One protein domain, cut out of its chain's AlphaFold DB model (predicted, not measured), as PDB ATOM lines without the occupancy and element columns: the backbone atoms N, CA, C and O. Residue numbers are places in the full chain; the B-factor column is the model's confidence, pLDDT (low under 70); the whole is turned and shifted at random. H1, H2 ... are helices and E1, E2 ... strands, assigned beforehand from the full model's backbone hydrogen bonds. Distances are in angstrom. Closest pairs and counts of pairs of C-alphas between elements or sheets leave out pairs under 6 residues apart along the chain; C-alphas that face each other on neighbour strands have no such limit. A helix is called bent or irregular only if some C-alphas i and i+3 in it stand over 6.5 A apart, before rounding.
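What this domain is: This is residues 20 to 117 and 150 to 200 of the 300 residues of an uncharacterized protein of Methanophagales archaeon (UniProt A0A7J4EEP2). A twisted sheet of five parallel strands forms the core, with the long helix H5 packed over one face and H1 and H3, side by side, off the other, where H1 only grazes the sheet. H2 covers the edge strand E3, and the small helix H4 sits beside H5, far from the sheet. The printed part has 149 residues, with five named helices and five named strands in the order E1 H1 E2 H2 H3 E3 H4 H5 E4 E5; the sheet's order is E3 E2 E4 E1 E5. The class is mixed, helices and strands, and the whole is compact, with a radius of gyration of the C-alphas of 14.6 A and spans of 39 by 33 by 32 A.

Where its parts are: E1, residues 20 to 24, begins at C-alpha 20 (66.558, 85.663, 95.901). H1 is residues 29 to 40, 16.1 A long and irregular: C-alphas 34 and 37 are 7.3 A apart. E2 is residues 48 to 51, H2 residues 59 to 73, 21.0 A, H3 residues 93 to 100, 10.6 A, E3 residues 106 to 109, and H4 residues 114 to 117. H5, residues 150 to 174, is 35.9 A long and begins at C-alpha 150 (43.116, 77.440, 108.801). E4 is residues 179 to 183; E5, residues 194 to 199, 15.4 A, ends at C-alpha 199 (66.570, 84.062, 106.303).

How they stand to each other: Inner strands E2 and E4 are parallel at 11 degrees, with N 50 and O 180 2.9 A apart. E4 and E1 have N 21 and O 179 at 2.8 A, E1 and edge strand E5 N 197 and O 20 at 2.8 A, and edge strand E3 and E2 N 49 and O 106 at 2.9 A, each within hydrogen-bond range. E1, H1, E2 is a split strand-helix-strand unit, with E4 between its strands; E2, H2, H3, E3 is a strand-helix-strand unit of neighbour strands; both crossovers are right-handed. H5 is on one face of the sheet with residues 164 to 172. H2 is on the sheet over E3, the closest C-alphas being those of Asn 70 and Ile 107, 5.5 A. H2 touches H3 with residues 69 to 73 alone, at a steep tilt of 51 degrees; C-alphas 73 and 100, the closest, are 5.1 A apart. H1 and H3 are close but not clearly touching, C-alphas 29 and 95 being the closest at 7.6 A. H4 touches H5, C-alphas 116 and 156 being the closest at 5.0 A. Every O i to N i+4 pair is within hydrogen-bond range in H2, H3 and H5; in H1 6 of 8 are, and H4 is too short for such a pair.

The domain as a whole: The C-alphas of Lys 76 and Glu 151, the two farthest apart, are 43.8 A apart. Residues 118 to 149 are not printed; C-alphas 117 and 150 are 15.1 A apart across this cut. The link H2 to H3, 19 residues, is long. The mean pLDDT of the printed part is 83.5; residues 25 to 31, 54 to 55, 81 to 91 and 200 are under 70.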
ATOM      1  N   VAL A  20      67.663  85.021  95.190       93.94
ATOM      2  CA  VAL A  20      66.558  85.663  95.901       93.94
ATOM      3  C   VAL A  20      66.822  85.488  97.390       93.94
ATOM      4  O   VAL A  20      66.837  84.366  97.891       93.94
ATOM      5  N   TYR A  21      67.062  86.583  98.098       92.69
ATOM      6  CA  TYR A  21      67.151  86.586  99.553       92.69
ATOM      7  C   TYR A  21      65.749  86.804 100.100       92.69
ATOM      8  O   TYR A  21      65.196  87.879  99.906       92.69
ATOM      9  N   HIS A  22      65.159  85.793 100.727       89.31
ATOM     10  CA  HIS A  22      63.853  85.914 101.360       89.31
ATOM     11  C   HIS A  22      64.044  86.240 102.838       89.31
ATOM     12  O   HIS A  22      64.554  85.397 103.572       89.31
ATOM     13  N   ILE A  23      63.654  87.442 103.255       82.56
ATOM     14  CA  ILE A  23      63.529  87.788 104.670       82.56
ATOM     15  C   ILE A  23      62.049  87.646 105.001       82.56
ATOM     16  O   ILE A  23      61.225  88.402 104.489       82.56
ATOM     17  N   ALA A  24      61.753  86.637 105.813       73.31
ATOM     18  CA  ALA A  24      60.426  86.328 106.319       73.31
ATOM     19  C   ALA A  24      60.072  87.337 107.416       73.31
ATOM     20  O   ALA A  24      60.379  87.095 108.578       73.31
ATOM     21  N   ILE A  25      59.548  88.499 107.037       67.38
ATOM     22  CA  ILE A  25      59.351  89.642 107.923       67.38
ATOM     23  C   ILE A  25      57.952  89.607 108.536       67.38
ATOM     24  O   ILE A  25      56.971  89.443 107.814       67.38
ATOM     25  N   PRO A  26      57.828  89.823 109.849       57.75
ATOM     26  CA  PRO A  26      56.549  90.029 110.481       57.75
ATOM     27  C   PRO A  26      55.940  91.325 109.985       57.75
ATOM     28  O   PRO A  26      56.604  92.358 109.932       57.75
ATOM     29  N   HIS A  27      54.646  91.303 109.697       62.38
ATOM     30  CA  HIS A  27      53.952  92.490 109.217       62.38
ATOM     31  C   HIS A  27      53.890  93.632 110.239       62.38
ATOM     32  O   HIS A  27      53.203  94.581 109.932       62.38
ATOM     33  N   GLN A  28      54.569  93.574 111.394       64.62
ATOM     34  CA  GLN A  28      54.511  94.509 112.528       64.62
ATOM     35  C   GLN A  28      55.657  95.534 112.540       64.62
ATOM     36  O   GLN A  28      56.833  95.173 112.520       64.62
ATOM     37  N   GLU A  29      55.300  96.807 112.666       69.50
ATOM     38  CA  GLU A  29      56.144  98.001 112.626       69.50
ATOM     39  C   GLU A  29      57.325  97.951 113.608       69.50
ATOM     40  O   GLU A  29      58.463  98.231 113.228       69.50
ATOM     41  N   GLU A  30      57.091  97.560 114.863       68.50
ATOM     42  CA  GLU A  30      58.134  97.519 115.893       68.50
ATOM     43  C   GLU A  30      59.222  96.495 115.551       68.50
ATOM     44  O   GLU A  30      60.415  96.787 115.656       68.50
ATOM     45  N   LEU A  31      58.824  95.310 115.080       68.88
ATOM     46  CA  LEU A  31      59.762  94.260 114.670       68.88
ATOM     47  C   LEU A  31      60.473  94.627 113.380       68.88
ATOM     48  O   LEU A  31      61.660  94.351 113.221       68.88
ATOM     49  N   TRP A  32      59.763  95.297 112.482       73.38
ATOM     50  CA  TRP A  32      60.323  95.788 111.241       73.38
ATOM     51  C   TRP A  32      61.504  96.741 111.500       73.38
ATOM     52  O   TRP A  32      62.575  96.590 110.908       73.38
ATOM     53  N   ARG A  33      61.363  97.652 112.477       74.81
ATOM     54  CA  ARG A  33      62.448  98.540 112.934       74.81
ATOM     55  C   ARG A  33      63.595  97.788 113.601       74.81
ATOM     56  O   ARG A  33      64.753  98.092 113.322       74.81
ATOM     57  N   GLU A  34      63.294  96.814 114.459       75.75
ATOM     58  CA  GLU A  34      64.321  95.975 115.093       75.75
ATOM     59  C   GLU A  34      65.140  95.192 114.058       75.75
ATOM     60  O   GLU A  34      66.342  94.990 114.240       75.75
ATOM     61  N   TRP A  35      64.510  94.758 112.964       77.81
ATOM     62  CA  TRP A  35      65.134  93.906 111.952       77.81
ATOM     63  C   TRP A  35      65.788  94.691 110.816       77.81
ATOM     64  O   TRP A  35      66.550  94.108 110.040       77.81
ATOM     65  N   MET A  36      65.575  96.008 110.744       80.88
ATOM     66  CA  MET A  36      66.212  96.885 109.760       80.88
ATOM     67  C   MET A  36      67.724  96.641 109.611       80.88
ATOM     68  O   MET A  36      68.171  96.445 108.478       80.88
ATOM     69  N   PRO A  37      68.531  96.561 110.692       84.06
ATOM     70  CA  PRO A  37      69.970  96.343 110.551       84.06
ATOM     71  C   PRO A  37      70.317  95.001 109.891       84.06
ATOM     72  O   PRO A  37      71.365  94.875 109.259       84.06
ATOM     73  N   GLU A  38      69.463  93.980 110.023       83.88
ATOM     74  CA  GLU A  38      69.632  92.699 109.328       83.88
ATOM     75  C   GLU A  38      69.265  92.820 107.846       83.88
ATOM     76  O   GLU A  38      70.025  92.359 106.990       83.88
ATOM     77  N   ILE A  39      68.161  93.505 107.530       85.62
ATOM     78  CA  ILE A  39      67.720  93.794 106.155       85.62
ATOM     79  C   ILE A  39      68.808  94.580 105.398       85.62
ATOM     80  O   ILE A  39      69.175  94.231 104.269       85.62
ATOM     81  N   GLU A  40      69.411  95.584 106.038       88.19
ATOM     82  CA  GLU A  40      70.459  96.432 105.459       88.19
ATOM     83  C   GLU A  40      71.708  95.652 105.014       88.19
ATOM     84  O   GLU A  40      72.339  96.011 104.015       88.19
ATOM     85  N   LYS A  41      72.037  94.520 105.656       90.19
ATOM     86  CA  LYS A  41      73.170  93.656 105.252       90.19
ATOM     87  C   LYS A  41      72.996  93.055 103.855       90.19
ATOM     88  O   LYS A  41      73.984  92.659 103.221       90.19
ATOM     89  N   PHE A  42      71.760  92.959 103.365       91.19
ATOM     90  CA  PHE A  42      71.450  92.458 102.026       91.19
ATOM     91  C   PHE A  42      71.448  93.566 100.974       91.19
ATOM     92  O   PHE A  42      71.692  93.281  99.801       91.19
ATOM     93  N   MET A  43      71.265  94.829 101.368       91.81
ATOM     94  CA  MET A  43      71.124  95.958 100.445       91.81
ATOM     95  C   MET A  43      72.292  96.117  99.458       91.81
ATOM     96  O   MET A  43      72.029  96.366  98.279       91.81
ATOM     97  N   PRO A  44      73.572  95.913  99.827       93.31
ATOM     98  CA  PRO A  44      74.674  95.937  98.859       93.31
ATOM     99  C   PRO A  44      74.640  94.787  97.838       93.31
ATOM    100  O   PRO A  44      75.229  94.900  96.764       93.31
ATOM    101  N   LYS A  45      73.967  93.676  98.161       93.62
ATOM    102  CA  LYS A  45      73.959  92.430  97.374       93.62
ATOM    103  C   LYS A  45      72.815  92.356  96.370       93.62
ATOM    104  O   LYS A  45      72.855  91.495  95.490       93.62
ATOM    105  N   VAL A  46      71.809  93.220  96.505       95.00
ATOM    106  CA  VAL A  46      70.571  93.186  95.715       95.00
ATOM    107  C   VAL A  46      70.404  94.423  94.846       95.00
ATOM    108  O   VAL A  46      70.892  95.513  95.158       95.00
ATOM    109  N   ARG A  47      69.708  94.251  93.724       95.56
ATOM    110  CA  ARG A  47      69.310  95.348  92.826       95.56
ATOM    111  C   ARG A  47      67.816  95.633  92.890       95.56
ATOM    112  O   ARG A  47      67.396  96.735  92.542       95.56
ATOM    113  N   ILE A  48      67.050  94.644  93.330       96.69
ATOM    114  CA  ILE A  48      65.600  94.628  93.264       96.69
ATOM    115  C   ILE A  48      65.060  94.366  94.666       96.69
ATOM    116  O   ILE A  48      65.585  93.497  95.366       96.69
ATOM    117  N   LEU A  49      64.031  95.113  95.053       94.50
ATOM    118  CA  LEU A  49      63.197  94.828  96.214       94.50
ATOM    119  C   LEU A  49      61.836  94.350  95.714       94.50
ATOM    120  O   LEU A  49      61.229  95.008  94.867       94.50
ATOM    121  N   PHE A  50      61.380  93.215  96.226       93.56
ATOM    122  CA  PHE A  50      60.028  92.714  96.023       93.56
ATOM    123  C   PHE A  50      59.287  92.805  97.351       93.56
ATOM    124  O   PHE A  50      59.767  92.261  98.349       93.56
ATOM    125  N   LEU A  51      58.146  93.487  97.354       88.56
ATOM    126  CA  LEU A  51      57.334  93.714  98.546       88.56
ATOM    127  C   LEU A  51      56.030  92.923  98.458       88.56
ATOM    128  O   LEU A  51      55.343  92.986  97.435       88.56
ATOM    129  N   GLU A  52      55.687  92.214  99.533       82.38
ATOM    130  CA  GLU A  52      54.330  91.702  99.738       82.38
ATOM    131  C   GLU A  52      53.317  92.846  99.790       82.38
ATOM    132  O   GLU A  52      53.623  93.944 100.262       82.38
ATOM    133  N   PHE A  53      52.089  92.569  99.355       72.81
ATOM    134  CA  PHE A  53      50.966  93.454  99.611       72.81
ATOM    135  C   PHE A  53      49.770  92.642 100.117       72.81
ATOM    136  O   PHE A  53      49.269  91.757  99.430       72.81
ATOM    137  N   THR A  54      49.300  92.952 101.325       65.69
ATOM    138  CA  THR A  54      48.222  92.211 102.009       65.69
ATOM    139  C   THR A  54      46.815  92.614 101.559       65.69
ATOM    140  O   THR A  54      45.828  92.007 101.968       65.69
ATOM    141  N   THR A  55      46.710  93.625 100.693       69.81
ATOM    142  CA  THR A  55      45.443  94.132 100.155       69.81
ATOM    143  C   THR A  55      45.318  93.782  98.677       69.81
ATOM    144  O   THR A  55      46.252  93.966  97.897       69.81
ATOM    145  N   LEU A  56      44.139  93.334  98.245       74.94
ATOM    146  CA  LEU A  56      43.884  93.140  96.823       74.94
ATOM    147  C   LEU A  56      43.786  94.504  96.124       74.94
ATOM    148  O   LEU A  56      42.800  95.220  96.282       74.94
ATOM    149  N   LEU A  57      44.807  94.845  95.342       75.88
ATOM    150  CA  LEU A  57      44.832  96.058  94.530       75.88
ATOM    151  C   LEU A  57      44.327  95.784  93.118       75.88
ATOM    152  O   LEU A  57      44.668  94.766  92.506       75.88
ATOM    153  N   ASP A  58      43.581  96.734  92.556       81.31
ATOM    154  CA  ASP A  58      43.365  96.722  91.116       81.31
ATOM    155  C   ASP A  58      44.692  96.973  90.369       81.31
ATOM    156  O   ASP A  58      45.678  97.491  90.909       81.31
ATOM    157  N   LYS A  59      44.742  96.572  89.095       82.44
ATOM    158  CA  LYS A  59      45.977  96.657  88.309       82.44
ATOM    159  C   LYS A  59      46.501  98.096  88.198       82.44
ATOM    160  O   LYS A  59      47.712  98.298  88.257       82.44
ATOM    161  N   GLY A  60      45.608  99.071  88.020       85.12
ATOM    162  CA  GLY A  60      45.991 100.469  87.822       85.12
ATOM    163  C   GLY A  60      46.551 101.098  89.095       85.12
ATOM    164  O   GLY A  60      47.532 101.842  89.049       85.12
ATOM    165  N   GLU A  61      45.976 100.758  90.242       84.62
ATOM    166  CA  GLU A  61      46.425 101.185  91.553       84.62
ATOM    167  C   GLU A  61      47.778 100.576  91.908       84.62
ATOM    168  O   GLU A  61      48.691 101.315  92.282       84.62
ATOM    169  N   ARG A  62      47.953  99.266  91.700       87.19
ATOM    170  CA  ARG A  62      49.241  98.590  91.904       87.19
ATOM    171  C   ARG A  62      50.351  99.238  91.076       87.19
ATOM    172  O   ARG A  62      51.403  99.572  91.610       87.19
ATOM    173  N   GLU A  63      50.110  99.468  89.784       89.19
ATOM    174  CA  GLU A  63      51.077 100.120  88.887       89.19
ATOM    175  C   GLU A  63      51.390 101.561  89.315       89.19
ATOM    176  O   GLU A  63      52.540 102.003  89.238       89.19
ATOM    177  N   ARG A  64      50.385 102.301  89.801       89.44
ATOM    178  CA  ARG A  64      50.563 103.652  90.345       89.44
ATOM    179  C   ARG A  64      51.460 103.645  91.584       89.44
ATOM    180  O   ARG A  64      52.368 104.474  91.658       89.44
ATOM    181  N   ILE A  65      51.228 102.729  92.525       87.62
ATOM    182  CA  ILE A  65      52.019 102.615  93.759       87.62
ATOM    183  C   ILE A  65      53.440 102.155  93.437       87.62
ATOM    184  O   ILE A  65      54.402 102.778  93.879       87.62
ATOM    185  N   GLU A  66      53.597 101.128  92.603       90.50
ATOM    186  CA  GLU A  66      54.915 100.633  92.197       90.50
ATOM    187  C   GLU A  66      55.734 101.742  91.519       90.50
ATOM    188  O   GLU A  66      56.921 101.920  91.807       90.50
ATOM    189  N   LYS A  67      55.102 102.558  90.668       92.50
ATOM    190  CA  LYS A  67      55.743 103.728  90.054       92.50
ATOM    191  C   LYS A  67      56.171 104.767  91.091       92.50
ATOM    192  O   LYS A  67      57.277 105.298  90.981       92.50
ATOM    193  N   HIS A  68      55.321 105.062  92.073       90.81
ATOM    194  CA  HIS A  68      55.647 105.970  93.176       90.81
ATOM    195  C   HIS A  68      56.852 105.467  93.979       90.81
ATOM    196  O   HIS A  68      57.844 106.182  94.103       90.81
ATOM    197  N   PHE A  69      56.840 104.203  94.402       91.75
ATOM    198  CA  PHE A  69      57.950 103.580  95.128       91.75
ATOM    199  C   PHE A  69      59.253 103.555  94.324       91.75
ATOM    200  O   PHE A  69      60.326 103.798  94.874       91.75
ATOM    201  N   ASN A  70      59.185 103.355  93.006       94.94
ATOM    202  CA  ASN A  70      60.358 103.487  92.141       94.94
ATOM    203  C   ASN A  70      60.849 104.937  92.002       94.94
ATOM    204  O   ASN A  70      62.032 105.156  91.767       94.94
ATOM    205  N   PHE A  71      59.995 105.956  92.116       94.38
ATOM    206  CA  PHE A  71      60.465 107.346  92.179       94.38
ATOM    207  C   PHE A  71      61.099 107.669  93.529       94.38
ATOM    208  O   PHE A  71      62.141 108.331  93.572       94.38
ATOM    209  N   LEU A  72      60.510 107.157  94.603       93.31
ATOM    210  CA  LEU A  72      60.992 107.310  95.967       93.31
ATOM    211  C   LEU A  72      62.368 106.659  96.154       93.31
ATOM    212  O   LEU A  72      63.294 107.291  96.669       93.31
ATOM    213  N   SER A  73      62.561 105.449  95.623       94.31
ATOM    214  CA  SER A  73      63.846 104.745  95.695       94.31
ATOM    215  C   SER A  73      64.983 105.465  94.977       94.31
ATOM    216  O   SER A  73      66.151 105.299  95.327       94.31
ATOM    217  N   GLN A  74      64.652 106.311  94.002       94.50
ATOM    218  CA  GLN A  74      65.605 107.146  93.271       94.50
ATOM    219  C   GLN A  74      65.779 108.539  93.894       94.50
ATOM    220  O   GLN A  74      66.479 109.370  93.319       94.50
ATOM    221  N   GLY A  75      65.120 108.823  95.023       90.25
ATOM    222  CA  GLY A  75      65.142 110.131  95.677       90.25
ATOM    223  C   GLY A  75      64.471 111.245  94.866       90.25
ATOM    224  O   GLY A  75      64.738 112.419  95.104       90.25
ATOM    225  N   LYS A  76      63.630 110.898  93.878       89.44
ATOM    226  CA  LYS A  76      62.930 111.873  93.016       89.44
ATOM    227  C   LYS A  76      61.711 112.489  93.692       89.44
ATOM    228  O   LYS A  76      61.271 113.562  93.293       89.44
ATOM    229  N   VAL A  77      61.169 111.790  94.681       87.81
ATOM    230  CA  VAL A  77      60.116 112.260  95.578       87.81
ATOM    231  C   VAL A  77      60.590 112.039  97.009       87.81
ATOM    232  O   VAL A  77      61.410 111.153  97.255       87.81
ATOM    233  N   LEU A  78      60.129 112.884  97.928       83.69
ATOM    234  CA  LEU A  78      60.347 112.689  99.359       83.69
ATOM    235  C   LEU A  78      59.306 111.701  99.902       83.69
ATOM    236  O   LEU A  78      58.221 111.621  99.315       83.69
ATOM    237  N   PRO A  79      59.606 110.998 101.008       79.31
ATOM    238  CA  PRO A  79      58.586 110.290 101.768       79.31
ATOM    239  C   PRO A  79      57.440 111.247 102.105       79.31
ATOM    240  O   PRO A  79      57.666 112.377 102.553       79.31
ATOM    241  N   TYR A  80      56.218 110.818 101.829       70.19
ATOM    242  CA  TYR A  80      54.996 111.514 102.163       70.19
ATOM    243  C   TYR A  80      54.323 110.785 103.325       70.19
ATOM    244  O   TYR A  80      53.842 109.663 103.203       70.19
ATOM    245  N   PHE A  81      54.244 111.471 104.463       59.25
ATOM    246  CA  PHE A  81      53.489 111.003 105.618       59.25
ATOM    247  C   PHE A  81      51.997 110.973 105.262       59.25
ATOM    248  O   PHE A  81      51.303 111.990 105.334       59.25
ATOM    249  N   HIS A  82      51.508 109.816 104.816       56.41
ATOM    250  CA  HIS A  82      50.092 109.609 104.562       56.41
ATOM    251  C   HIS A  82      49.344 109.623 105.901       56.41
ATOM    252  O   HIS A  82      49.637 108.842 106.798       56.41
ATOM    253  N   SER A  83      48.363 110.520 106.039       45.62
ATOM    254  CA  SER A  83      47.516 110.608 107.238       45.62
ATOM    255  C   SER A  83      46.548 109.430 107.386       45.62
ATOM    256  O   SER A  83      45.923 109.276 108.430       45.62
ATOM    257  N   GLU A  84      46.398 108.631 106.332       45.09
ATOM    258  CA  GLU A  84      45.547 107.451 106.289       45.09
ATOM    259  C   GLU A  84      46.428 106.253 105.924       45.09
ATOM    260  O   GLU A  84      46.829 106.090 104.770       45.09
ATOM    261  N   ASP A  85      46.758 105.430 106.922       48.19
ATOM    262  CA  ASP A  85      47.314 104.091 106.719       48.19
ATOM    263  C   ASP A  85      46.233 103.240 106.035       48.19
ATOM    264  O   ASP A  85      45.420 102.566 106.670       48.19
ATOM    265  N   PHE A  86      46.175 103.297 104.702       41.50
ATOM    266  CA  PHE A  86      45.313 102.416 103.904       41.50
ATOM    267  C   PHE A  86      45.742 100.938 104.009       41.50
ATOM    268  O   PHE A  86      44.990 100.044 103.620       41.50
ATOM    269  N   LEU A  87      46.916 100.677 104.595       43.59
ATOM    270  CA  LEU A  87      47.387  99.373 105.045       43.59
ATOM    271  C   LEU A  87      47.004  99.168 106.524       43.59
ATOM    272  O   LEU A  87      47.784  99.437 107.431       43.59
ATOM    273  N   LYS A  88      45.786  98.693 106.807       43.12
ATOM    274  CA  LYS A  88      45.463  98.155 108.147       43.12
ATOM    275  C   LYS A  88      46.397  96.969 108.450       43.12
ATOM    276  O   LYS A  88      46.559  96.127 107.577       43.12
ATOM    277  N   SER A  89      46.964  96.749 109.635       42.09
ATOM    278  CA  SER A  89      47.191  97.596 110.820       42.09
ATOM    279  C   SER A  89      48.576  97.312 111.418       42.09
ATOM    280  O   SER A  89      48.767  97.464 112.621       42.09
ATOM    281  N   THR A  90      49.509  96.796 110.621       53.03
ATOM    282  CA  THR A  90      50.721  96.191 111.176       53.03
ATOM    283  C   THR A  90      51.999  96.853 110.645       53.03
ATOM    284  O   THR A  90      52.885  97.062 111.458       53.03
ATOM    285  N   LEU A  91      52.105  97.280 109.375       61.69
ATOM    286  CA  LEU A  91      53.277  98.019 108.860       61.69
ATOM    287  C   LEU A  91      52.823  99.331 108.221       61.69
ATOM    288  O   LEU A  91      52.043  99.308 107.267       61.69
ATOM    289  N   SER A  92      53.303 100.462 108.741       70.06
ATOM    290  CA  SER A  92      52.844 101.768 108.269       70.06
ATOM    291  C   SER A  92      53.412 102.096 106.889       70.06
ATOM    292  O   SER A  92      54.562 101.778 106.562       70.06
ATOM    293  N   TRP A  93      52.623 102.796 106.072       75.69
ATOM    294  CA  TRP A  93      53.080 103.273 104.764       75.69
ATOM    295  C   TRP A  93      54.326 104.157 104.889       75.69
ATOM    296  O   TRP A  93      55.254 104.062 104.086       75.69
ATOM    297  N   THR A  94      54.364 104.974 105.942       78.12
ATOM    298  CA  THR A  94      55.498 105.837 106.287       78.12
ATOM    299  C   THR A  94      56.793 105.040 106.385       78.12
ATOM    300  O   THR A  94      57.791 105.404 105.772       78.12
ATOM    301  N   THR A  95      56.772 103.922 107.100       79.19
ATOM    302  CA  THR A  95      57.967 103.112 107.335       79.19
ATOM    303  C   THR A  95      58.462 102.425 106.074       79.19
ATOM    304  O   THR A  95      59.668 102.395 105.818       79.19
ATOM    305  N   VAL A  96      57.542 101.948 105.232       83.06
ATOM    306  CA  VAL A  96      57.898 101.442 103.901       83.06
ATOM    307  C   VAL A  96      58.541 102.553 103.071       83.06
ATOM    308  O   VAL A  96      59.570 102.334 102.434       83.06
ATOM    309  N   GLU A  97      57.987 103.762 103.085       87.00
ATOM    310  CA  GLU A  97      58.541 104.868 102.313       87.00
ATOM    311  C   GLU A  97      59.920 105.326 102.798       87.00
ATOM    312  O   GLU A  97      60.828 105.515 101.981       87.00
ATOM    313  N   GLU A  98      60.103 105.472 104.108       86.31
ATOM    314  CA  GLU A  98      61.388 105.814 104.719       86.31
ATOM    315  C   GLU A  98      62.461 104.789 104.362       86.31
ATOM    316  O   GLU A  98      63.569 105.159 103.969       86.31
ATOM    317  N   PHE A  99      62.114 103.504 104.414       87.06
ATOM    318  CA  PHE A  99      63.008 102.430 104.008       87.06
ATOM    319  C   PHE A  99      63.395 102.500 102.544       87.06
ATOM    320  O   PHE A  99      64.562 102.333 102.200       87.06
ATOM    321  N   LEU A 100      62.411 102.692 101.667       90.25
ATOM    322  CA  LEU A 100      62.636 102.682 100.231       90.25
ATOM    323  C   LEU A 100      63.435 103.897  99.774       90.25
ATOM    324  O   LEU A 100      64.173 103.791  98.788       90.25
ATOM    325  N   TYR A 101      63.293 105.032 100.459       92.06
ATOM    326  CA  TYR A 101      63.861 106.307 100.055       92.06
ATOM    327  C   TYR A 101      65.365 106.230  99.784       92.06
ATOM    328  O   TYR A 101      66.174 105.838 100.620       92.06
ATOM    329  N   ASN A 102      65.751 106.635  98.569       88.62
ATOM    330  CA  ASN A 102      67.147 106.705  98.122       88.62
ATOM    331  C   ASN A 102      67.939 105.377  98.227       88.62
ATOM    332  O   ASN A 102      69.170 105.368  98.166       88.62
ATOM    333  N   THR A 103      67.258 104.231  98.302       93.00
ATOM    334  CA  THR A 103      67.903 102.905  98.252       93.00
ATOM    335  C   THR A 103      68.512 102.582  96.887       93.00
ATOM    336  O   THR A 103      69.341 101.673  96.758       93.00
ATOM    337  N   ARG A 104      68.091 103.315  95.846       94.31
ATOM    338  CA  ARG A 104      68.457 103.140  94.432       94.31
ATOM    339  C   ARG A 104      68.105 101.760  93.877       94.31
ATOM    340  O   ARG A 104      68.674 101.341  92.868       94.31
ATOM    341  N   LYS A 105      67.183 101.047  94.527       95.31
ATOM    342  CA  LYS A 105      66.697  99.738  94.079       95.31
ATOM    343  C   LYS A 105      65.496  99.892  93.164       95.31
ATOM    344  O   LYS A 105      64.743 100.860  93.269       95.31
ATOM    345  N   LYS A 106      65.315  98.925  92.272       96.19
ATOM    346  CA  LYS A 106      64.059  98.784  91.537       96.19
ATOM    347  C   LYS A 106      63.043  98.086  92.433       96.19
ATOM    348  O   LYS A 106      63.398  97.101  93.077       96.19
ATOM    349  N   ILE A 107      61.827  98.611  92.494       94.44
ATOM    350  CA  ILE A 107      60.779  98.110  93.386       94.44
ATOM    351  C   ILE A 107      59.730  97.376  92.560       94.44
ATOM    352  O   ILE A 107      59.288  97.902  91.539       94.44
ATOM    353  N   PHE A 108      59.342  96.189  93.009       94.12
ATOM    354  CA  PHE A 108      58.200  95.441  92.495       94.12
ATOM    355  C   PHE A 108      57.242  95.135  93.637       94.12
ATOM    356  O   PHE A 108      57.674  94.823  94.749       94.12
ATOM    357  N   LEU A 109      55.950  95.222  93.344       90.75
ATOM    358  CA  LEU A 109      54.896  94.842  94.274       90.75
ATOM    359  C   LEU A 109      54.315  93.493  93.890       90.75
ATOM    360  O   LEU A 109      54.105  93.229  92.701       90.75
ATOM    361  N   GLU A 110      53.973  92.697  94.899       90.25
ATOM    362  CA  GLU A 110      53.177  91.495  94.713       90.25
ATOM    363  C   GLU A 110      51.906  91.792  93.907       90.25
ATOM    364  O   GLU A 110      51.110  92.679  94.214       90.25
ATOM    365  N   ASN A 111      51.694  90.999  92.863       89.94
ATOM    366  CA  ASN A 111      50.427  90.897  92.162       89.94
ATOM    367  C   ASN A 111      49.614  89.715  92.719       89.94
ATOM    368  O   ASN A 111      49.675  88.600  92.187       89.94
ATOM    369  N   MET A 112      48.892  89.955  93.817       87.50
ATOM    370  CA  MET A 112      48.051  88.947  94.468       87.50
ATOM    371  C   MET A 112      46.938  88.476  93.506       87.50
ATOM    372  O   MET A 112      46.181  89.298  92.981       87.50
ATOM    373  N   PRO A 113      46.776  87.160  93.259       89.88
ATOM    374  CA  PRO A 113      45.667  86.662  92.450       89.88
ATOM    375  C   PRO A 113      44.310  86.987  93.087       89.88
ATOM    376  O   PRO A 113      44.104  86.711  94.265       89.88
ATOM    377  N   GLY A 114      43.332  87.448  92.301       89.44
ATOM    378  CA  GLY A 114      41.999  87.790  92.830       89.44
ATOM    379  C   GLY A 114      41.303  86.646  93.583       89.44
ATOM    380  O   GLY A 114      40.624  86.878  94.576       89.44
ATOM    381  N   ILE A 115      41.529  85.392  93.172       90.88
ATOM    382  CA  ILE A 115      41.014  84.217  93.895       90.88
ATOM    383  C   ILE A 115      41.641  84.050  95.287       90.88
ATOM    384  O   ILE A 115      40.961  83.577  96.191       90.88
ATOM    385  N   ALA A 116      42.906  84.442  95.473       89.38
ATOM    386  CA  ALA A 116      43.542  84.440  96.784       89.38
ATOM    387  C   ALA A 116      42.889  85.490  97.691       89.38
ATOM    388  O   ALA A 116      42.525  85.154  98.811       89.38
ATOM    389  N   GLY A 117      42.606  86.691  97.166       86.50
ATOM    390  CA  GLY A 117      41.849  87.727  97.884       86.50
ATOM    391  C   GLY A 117      40.478  87.239  98.365       86.50
ATOM    392  O   GLY A 117      40.148  87.367  99.538       86.50
ATOM    393  N   MET A 150      41.735  77.885 109.051       78.25
ATOM    394  CA  MET A 150      43.116  77.440 108.801       78.25
ATOM    395  C   MET A 150      43.262  76.755 107.434       78.25
ATOM    396  O   MET A 150      44.241  76.976 106.721       78.25
ATOM    397  N   GLU A 151      42.268  75.968 107.022       82.12
ATOM    398  CA  GLU A 151      42.233  75.354 105.693       82.12
ATOM    399  C   GLU A 151      42.177  76.391 104.569       82.12
ATOM    400  O   GLU A 151      42.875  76.246 103.558       82.12
ATOM    401  N   LEU A 152      41.388  77.453 104.753       87.75
ATOM    402  CA  LEU A 152      41.326  78.582 103.831       87.75
ATOM    403  C   LEU A 152      42.664  79.331 103.774       87.75
ATOM    404  O   LEU A 152      43.150  79.570 102.671       87.75
ATOM    405  N   GLN A 153      43.294  79.613 104.921       82.88
ATOM    406  CA  GLN A 153      44.601  80.281 104.989       82.88
ATOM    407  C   GLN A 153      45.672  79.499 104.216       82.88
ATOM    408  O   GLN A 153      46.324  80.041 103.333       82.88
ATOM    409  N   MET A 154      45.799  78.187 104.447       82.75
ATOM    410  CA  MET A 154      46.763  77.358 103.706       82.75
ATOM    411  C   MET A 154      46.528  77.365 102.198       82.75
ATOM    412  O   MET A 154      47.470  77.342 101.402       82.75
ATOM    413  N   LYS A 155      45.258  77.325 101.791       90.25
ATOM    414  CA  LYS A 155      44.897  77.347 100.376       90.25
ATOM    415  C   LYS A 155      45.267  78.686  99.742       90.25
ATOM    416  O   LYS A 155      45.740  78.698  98.608       90.25
ATOM    417  N   GLU A 156      45.037  79.779 100.457       90.81
ATOM    418  CA  GLU A 156      45.401  81.131 100.046       90.81
ATOM    419  C   GLU A 156      46.922  81.288  99.913       90.81
ATOM    420  O   GLU A 156      47.380  81.611  98.812       90.81
ATOM    421  N   ILE A 157      47.690  80.913 100.944       86.50
ATOM    422  CA  ILE A 157      49.162  80.974 100.951       86.50
ATOM    423  C   ILE A 157      49.723  80.197  99.767       86.50
ATOM    424  O   ILE A 157      50.537  80.720  99.011       86.50
ATOM    425  N   LYS A 158      49.238  78.971  99.533       90.00
ATOM    426  CA  LYS A 158      49.696  78.146  98.409       90.00
ATOM    427  C   LYS A 158      49.497  78.843  97.060       90.00
ATOM    428  O   LYS A 158      50.385  78.818  96.211       90.00
ATOM    429  N   ILE A 159      48.328  79.446  96.843       93.19
ATOM    430  CA  ILE A 159      48.020  80.141  95.586       93.19
ATOM    431  C   ILE A 159      48.913  81.376  95.418       93.19
ATOM    432  O   ILE A 159      49.393  81.629  94.307       93.19
ATOM    433  N   ARG A 160      49.143  82.135  96.496       91.25
ATOM    434  CA  ARG A 160      50.027  83.309  96.482       91.25
ATOM    435  C   ARG A 160      51.477  82.923  96.264       91.25
ATOM    436  O   ARG A 160      52.092  83.482  95.367       91.25
ATOM    437  N   ASP A 161      51.988  81.911  96.953       92.00
ATOM    438  CA  ASP A 161      53.358  81.416  96.789       92.00
ATOM    439  C   ASP A 161      53.640  80.959  95.353       92.00
ATOM    440  O   ASP A 161      54.683  81.281  94.781       92.00
ATOM    441  N   GLU A 162      52.691  80.257  94.725       94.69
ATOM    442  CA  GLU A 162      52.789  79.887  93.310       94.69
ATOM    443  C   GLU A 162      52.792  81.119  92.388       94.69
ATOM    444  O   GLU A 162      53.492  81.140  91.371       94.69
ATOM    445  N   ALA A 163      52.006  82.148  92.711       94.19
ATOM    446  CA  ALA A 163      51.941  83.383  91.934       94.19
ATOM    447  C   ALA A 163      53.185  84.260  92.111       94.19
ATOM    448  O   ALA A 163      53.691  84.791  91.123       94.19
ATOM    449  N   ILE A 164      53.704  84.381  93.331       94.06
ATOM    450  CA  ILE A 164      54.963  85.056  93.641       94.06
ATOM    451  C   ILE A 164      56.107  84.330  92.933       94.06
ATOM    452  O   ILE A 164      56.914  84.973  92.271       94.06
ATOM    453  N   GLY A 165      56.136  82.994  92.971       94.69
ATOM    454  CA  GLY A 165      57.118  82.194  92.238       94.69
ATOM    455  C   GLY A 165      57.156  82.508  90.739       94.69
ATOM    456  O   GLY A 165      58.234  82.716  90.180       94.69
ATOM    457  N   ARG A 166      55.984  82.623  90.093       95.75
ATOM    458  CA  ARG A 166      55.881  83.041  88.681       95.75
ATOM    459  C   ARG A 166      56.368  84.474  88.457       95.75
ATOM    460  O   ARG A 166      57.136  84.703  87.530       95.75
ATOM    461  N   GLN A 167      55.976  85.414  89.315       94.88
ATOM    462  CA  GLN A 167      56.422  86.809  89.222       94.88
ATOM    463  C   GLN A 167      57.937  86.942  89.382       94.88
ATOM    464  O   GLN A 167      58.563  87.701  88.651       94.88
ATOM    465  N   LEU A 168      58.547  86.185  90.298       95.31
ATOM    466  CA  LEU A 168      60.000  86.150  90.447       95.31
ATOM    467  C   LEU A 168      60.668  85.681  89.152       95.31
ATOM    468  O   LEU A 168      61.613  86.321  88.703       95.31
ATOM    469  N   ASP A 169      60.164  84.611  88.529       94.50
ATOM    470  CA  ASP A 169      60.699  84.111  87.258       94.50
ATOM    471  C   ASP A 169      60.584  85.168  86.136       94.50
ATOM    472  O   ASP A 169      61.551  85.377  85.402       94.50
ATOM    473  N   GLU A 170      59.456  85.881  86.041       94.81
ATOM    474  CA  GLU A 170      59.242  86.981  85.082       94.81
ATOM    475  C   GLU A 170      60.184  88.172  85.337       94.81
ATOM    476  O   GLU A 170      60.784  88.724  84.408       94.81
ATOM    477  N   ILE A 171      60.364  88.555  86.605       94.44
ATOM    478  CA  ILE A 171      61.299  89.612  87.003       94.44
ATOM    479  C   ILE A 171      62.729  89.200  86.663       94.44
ATOM    480  O   ILE A 171      63.474  90.011  86.139       94.44
ATOM    481  N   ILE A 172      63.130  87.951  86.896       92.69
ATOM    482  CA  ILE A 172      64.488  87.468  86.591       92.69
ATOM    483  C   ILE A 172      64.771  87.481  85.083       92.69
ATOM    484  O   ILE A 172      65.892  87.770  84.661       92.69
ATOM    485  N   GLU A 173      63.770  87.164  84.259       91.44
ATOM    486  CA  GLU A 173      63.894  87.224  82.799       91.44
ATOM    487  C   GLU A 173      64.105  88.651  82.282       91.44
ATOM    488  O   GLU A 173      64.846  88.863  81.319       91.44
ATOM    489  N   THR A 174      63.446  89.623  82.911       90.88
ATOM    490  CA  THR A 174      63.404  91.018  82.453       90.88
ATOM    491  C   THR A 174      64.472  91.887  83.115       90.88
ATOM    492  O   THR A 174      65.117  92.712  82.463       90.88
ATOM    493  N   GLU A 175      64.724  91.663  84.397       86.50
ATOM    494  CA  GLU A 175      65.587  92.448  85.264       86.50
ATOM    495  C   GLU A 175      66.787  91.619  85.730       86.50
ATOM    496  O   GLU A 175      66.687  90.652  86.483       86.50
ATOM    497  N   LYS A 176      67.989  92.029  85.319       81.06
ATOM    498  CA  LYS A 176      69.228  91.346  85.712       81.06
ATOM    499  C   LYS A 176      69.701  91.812  87.093       81.06
ATOM    500  O   LYS A 176      70.345  92.865  87.214       81.06
ATOM    501  N   GLY A 177      69.462  91.006  88.129       89.81
ATOM    502  CA  GLY A 177      70.035  91.222  89.459       89.81
ATOM    503  C   GLY A 177      69.439  90.353  90.562       89.81
ATOM    504  O   GLY A 177      68.348  89.820  90.421       89.81
ATOM    505  N   ASN A 178      70.157  90.252  91.682       95.88
ATOM    506  CA  ASN A 178      69.636  89.616  92.892       95.88
ATOM    507  C   ASN A 178      68.450  90.400  93.461       95.88
ATOM    508  O   ASN A 178      68.425  91.639  93.404       95.88
ATOM    509  N   ILE A 179      67.528  89.656  94.063       95.62
ATOM    510  CA  ILE A 179      66.269  90.156  94.608       95.62
ATOM    511  C   ILE A 179      66.312  90.011  96.126       95.62
ATOM    512  O   ILE A 179      66.731  88.974  96.638       95.62
ATOM    513  N   LEU A 180      65.887  91.046  96.841       94.12
ATOM    514  CA  LEU A 180      65.497  90.944  98.241       94.12
ATOM    515  C   LEU A 180      63.973  90.866  98.288       94.12
ATOM    516  O   LEU A 180      63.284  91.784  97.849       94.12
ATOM    517  N   LEU A 181      63.484  89.729  98.756       91.38
ATOM    518  CA  LEU A 181      62.084  89.383  98.875       91.38
ATOM    519  C   LEU A 181      61.662  89.621 100.324       91.38
ATOM    520  O   LEU A 181      62.172  88.960 101.228       91.38
ATOM    521  N   LEU A 182      60.780  90.596 100.520       87.88
ATOM    522  CA  LEU A 182      60.238  90.991 101.814       87.88
ATOM    523  C   LEU A 182      58.790  90.493 101.855       87.88
ATOM    524  O   LEU A 182      57.901  91.140 101.302       87.88
ATOM    525  N   LEU A 183      58.597  89.301 102.425       81.25
ATOM    526  CA  LEU A 183      57.291  88.660 102.585       81.25
ATOM    527  C   LEU A 183      57.083  88.236 104.032       81.25
ATOM    528  O   LEU A 183      58.043  88.017 104.768       81.25
ATOM    529  N   GLY A 184      55.822  88.066 104.385       75.31
ATOM    530  CA  GLY A 184      55.328  87.499 105.618       75.31
ATOM    531  C   GLY A 184      55.889  86.111 105.868       75.31
ATOM    532  O   GLY A 184      56.237  85.363 104.948       75.31
ATOM    533  N   GLU A 185      55.949  85.754 107.144       71.56
ATOM    534  CA  GLU A 185      56.558  84.510 107.608       71.56
ATOM    535  C   GLU A 185      55.973  83.250 106.965       71.56
ATOM    536  O   GLU A 185      56.702  82.299 106.660       71.56
ATOM    537  N   ASP A 186      54.672  83.289 106.697       73.12
ATOM    538  CA  ASP A 186      53.860  82.194 106.178       73.12
ATOM    539  C   ASP A 186      54.223  81.804 104.742       73.12
ATOM    540  O   ASP A 186      53.994  80.667 104.327       73.12
ATOM    541  N   HIS A 187      54.824  82.725 103.988       80.75
ATOM    542  CA  HIS A 187      55.106  82.547 102.572       80.75
ATOM    543  C   HIS A 187      56.408  81.804 102.345       80.75
ATOM    544  O   HIS A 187      57.448  82.177 102.877       80.75
ATOM    545  N   SER A 188      56.407  80.781 101.497       83.69
ATOM    546  CA  SER A 188      57.612  80.071 101.070       83.69
ATOM    547  C   SER A 188      57.592  79.801  99.562       83.69
ATOM    548  O   SER A 188      57.624  78.637  99.139       83.69
ATOM    549  N   PRO A 189      57.593  80.859  98.726       89.38
ATOM    550  CA  PRO A 189      57.535  80.704  97.283       89.38
ATOM    551  C   PRO A 189      58.761  79.963  96.752       89.38
ATOM    552  O   PRO A 189      59.853  80.013  97.318       89.38
ATOM    553  N   SER A 190      58.584  79.310  95.607       90.38
ATOM    554  CA  SER A 190      59.662  78.672  94.854       90.38
ATOM    555  C   SER A 190      59.795  79.319  93.480       90.38
ATOM    556  O   SER A 190      58.789  79.535  92.808       90.38
ATOM    557  N   SER A 191      61.026  79.566  93.038       90.12
ATOM    558  CA  SER A 191      61.342  80.049  91.691       90.12
ATOM    559  C   SER A 191      62.037  78.940  90.906       90.12
ATOM    560  O   SER A 191      62.834  78.183  91.463       90.12
ATOM    561  N   LYS A 192      61.751  78.840  89.603       92.06
ATOM    562  CA  LYS A 192      62.457  77.904  88.712       92.06
ATOM    563  C   LYS A 192      63.788  78.472  88.223       92.06
ATOM    564  O   LYS A 192      64.614  77.720  87.710       92.06
ATOM    565  N   LYS A 193      63.979  79.789  88.343       91.25
ATOM    566  CA  LYS A 193      65.103  80.531  87.756       91.25
ATOM    567  C   LYS A 193      66.080  81.112  88.771       91.25
ATOM    568  O   LYS A 193      67.149  81.571  88.374       91.25
ATOM    569  N   ALA A 194      65.758  81.067  90.061       90.81
ATOM    570  CA  ALA A 194      66.623  81.565  91.120       90.81
ATOM    571  C   ALA A 194      66.879  80.545  92.222       90.81
ATOM    572  O   ALA A 194      66.054  79.693  92.545       90.81
ATOM    573  N   LYS A 195      68.036  80.711  92.863       93.50
ATOM    574  CA  LYS A 195      68.297  80.127  94.173       93.50
ATOM    575  C   LYS A 195      67.647  81.014  95.232       93.50
ATOM    576  O   LYS A 195      68.003  82.185  95.345       93.50
ATOM    577  N   ILE A 196      66.750  80.448  96.032       90.94
ATOM    578  CA  ILE A 196      66.154  81.150  97.172       90.94
ATOM    579  C   ILE A 196      66.984  80.851  98.418       90.94
ATOM    580  O   ILE A 196      67.194  79.695  98.785       90.94
ATOM    581  N   VAL A 197      67.486  81.905  99.055       90.62
ATOM    582  CA  VAL A 197      68.142  81.863 100.360       90.62
ATOM    583  C   VAL A 197      67.185  82.494 101.352       90.62
ATOM    584  O   VAL A 197      67.018  83.711 101.373       90.62
ATOM    585  N   ARG A 198      66.536  81.649 102.148       85.81
ATOM    586  CA  ARG A 198      65.627  82.089 103.197       85.81
ATOM    587  C   ARG A 198      66.416  82.450 104.451       85.81
ATOM    588  O   ARG A 198      67.288  81.694 104.875       85.81
ATOM    589  N   TRP A 199      66.109  83.607 105.008       81.31
ATOM    590  CA  TRP A 199      66.570  84.062 106.303       81.31
ATOM    591  C   TRP A 199      65.350  84.193 107.214       81.31
ATOM    592  O   TRP A 199      64.364  84.838 106.861       81.31
ATOM    593  N   GLU A 200      65.440  83.555 108.372       69.06
ATOM    594  CA  GLU A 200      64.478  83.640 109.466       69.06
ATOM    595  C   GLU A 200      65.273  83.996 110.723       69.06
ATOM    596  O   GLU A 200      66.427  83.570 110.874       69.06
TER     597      GLU A 200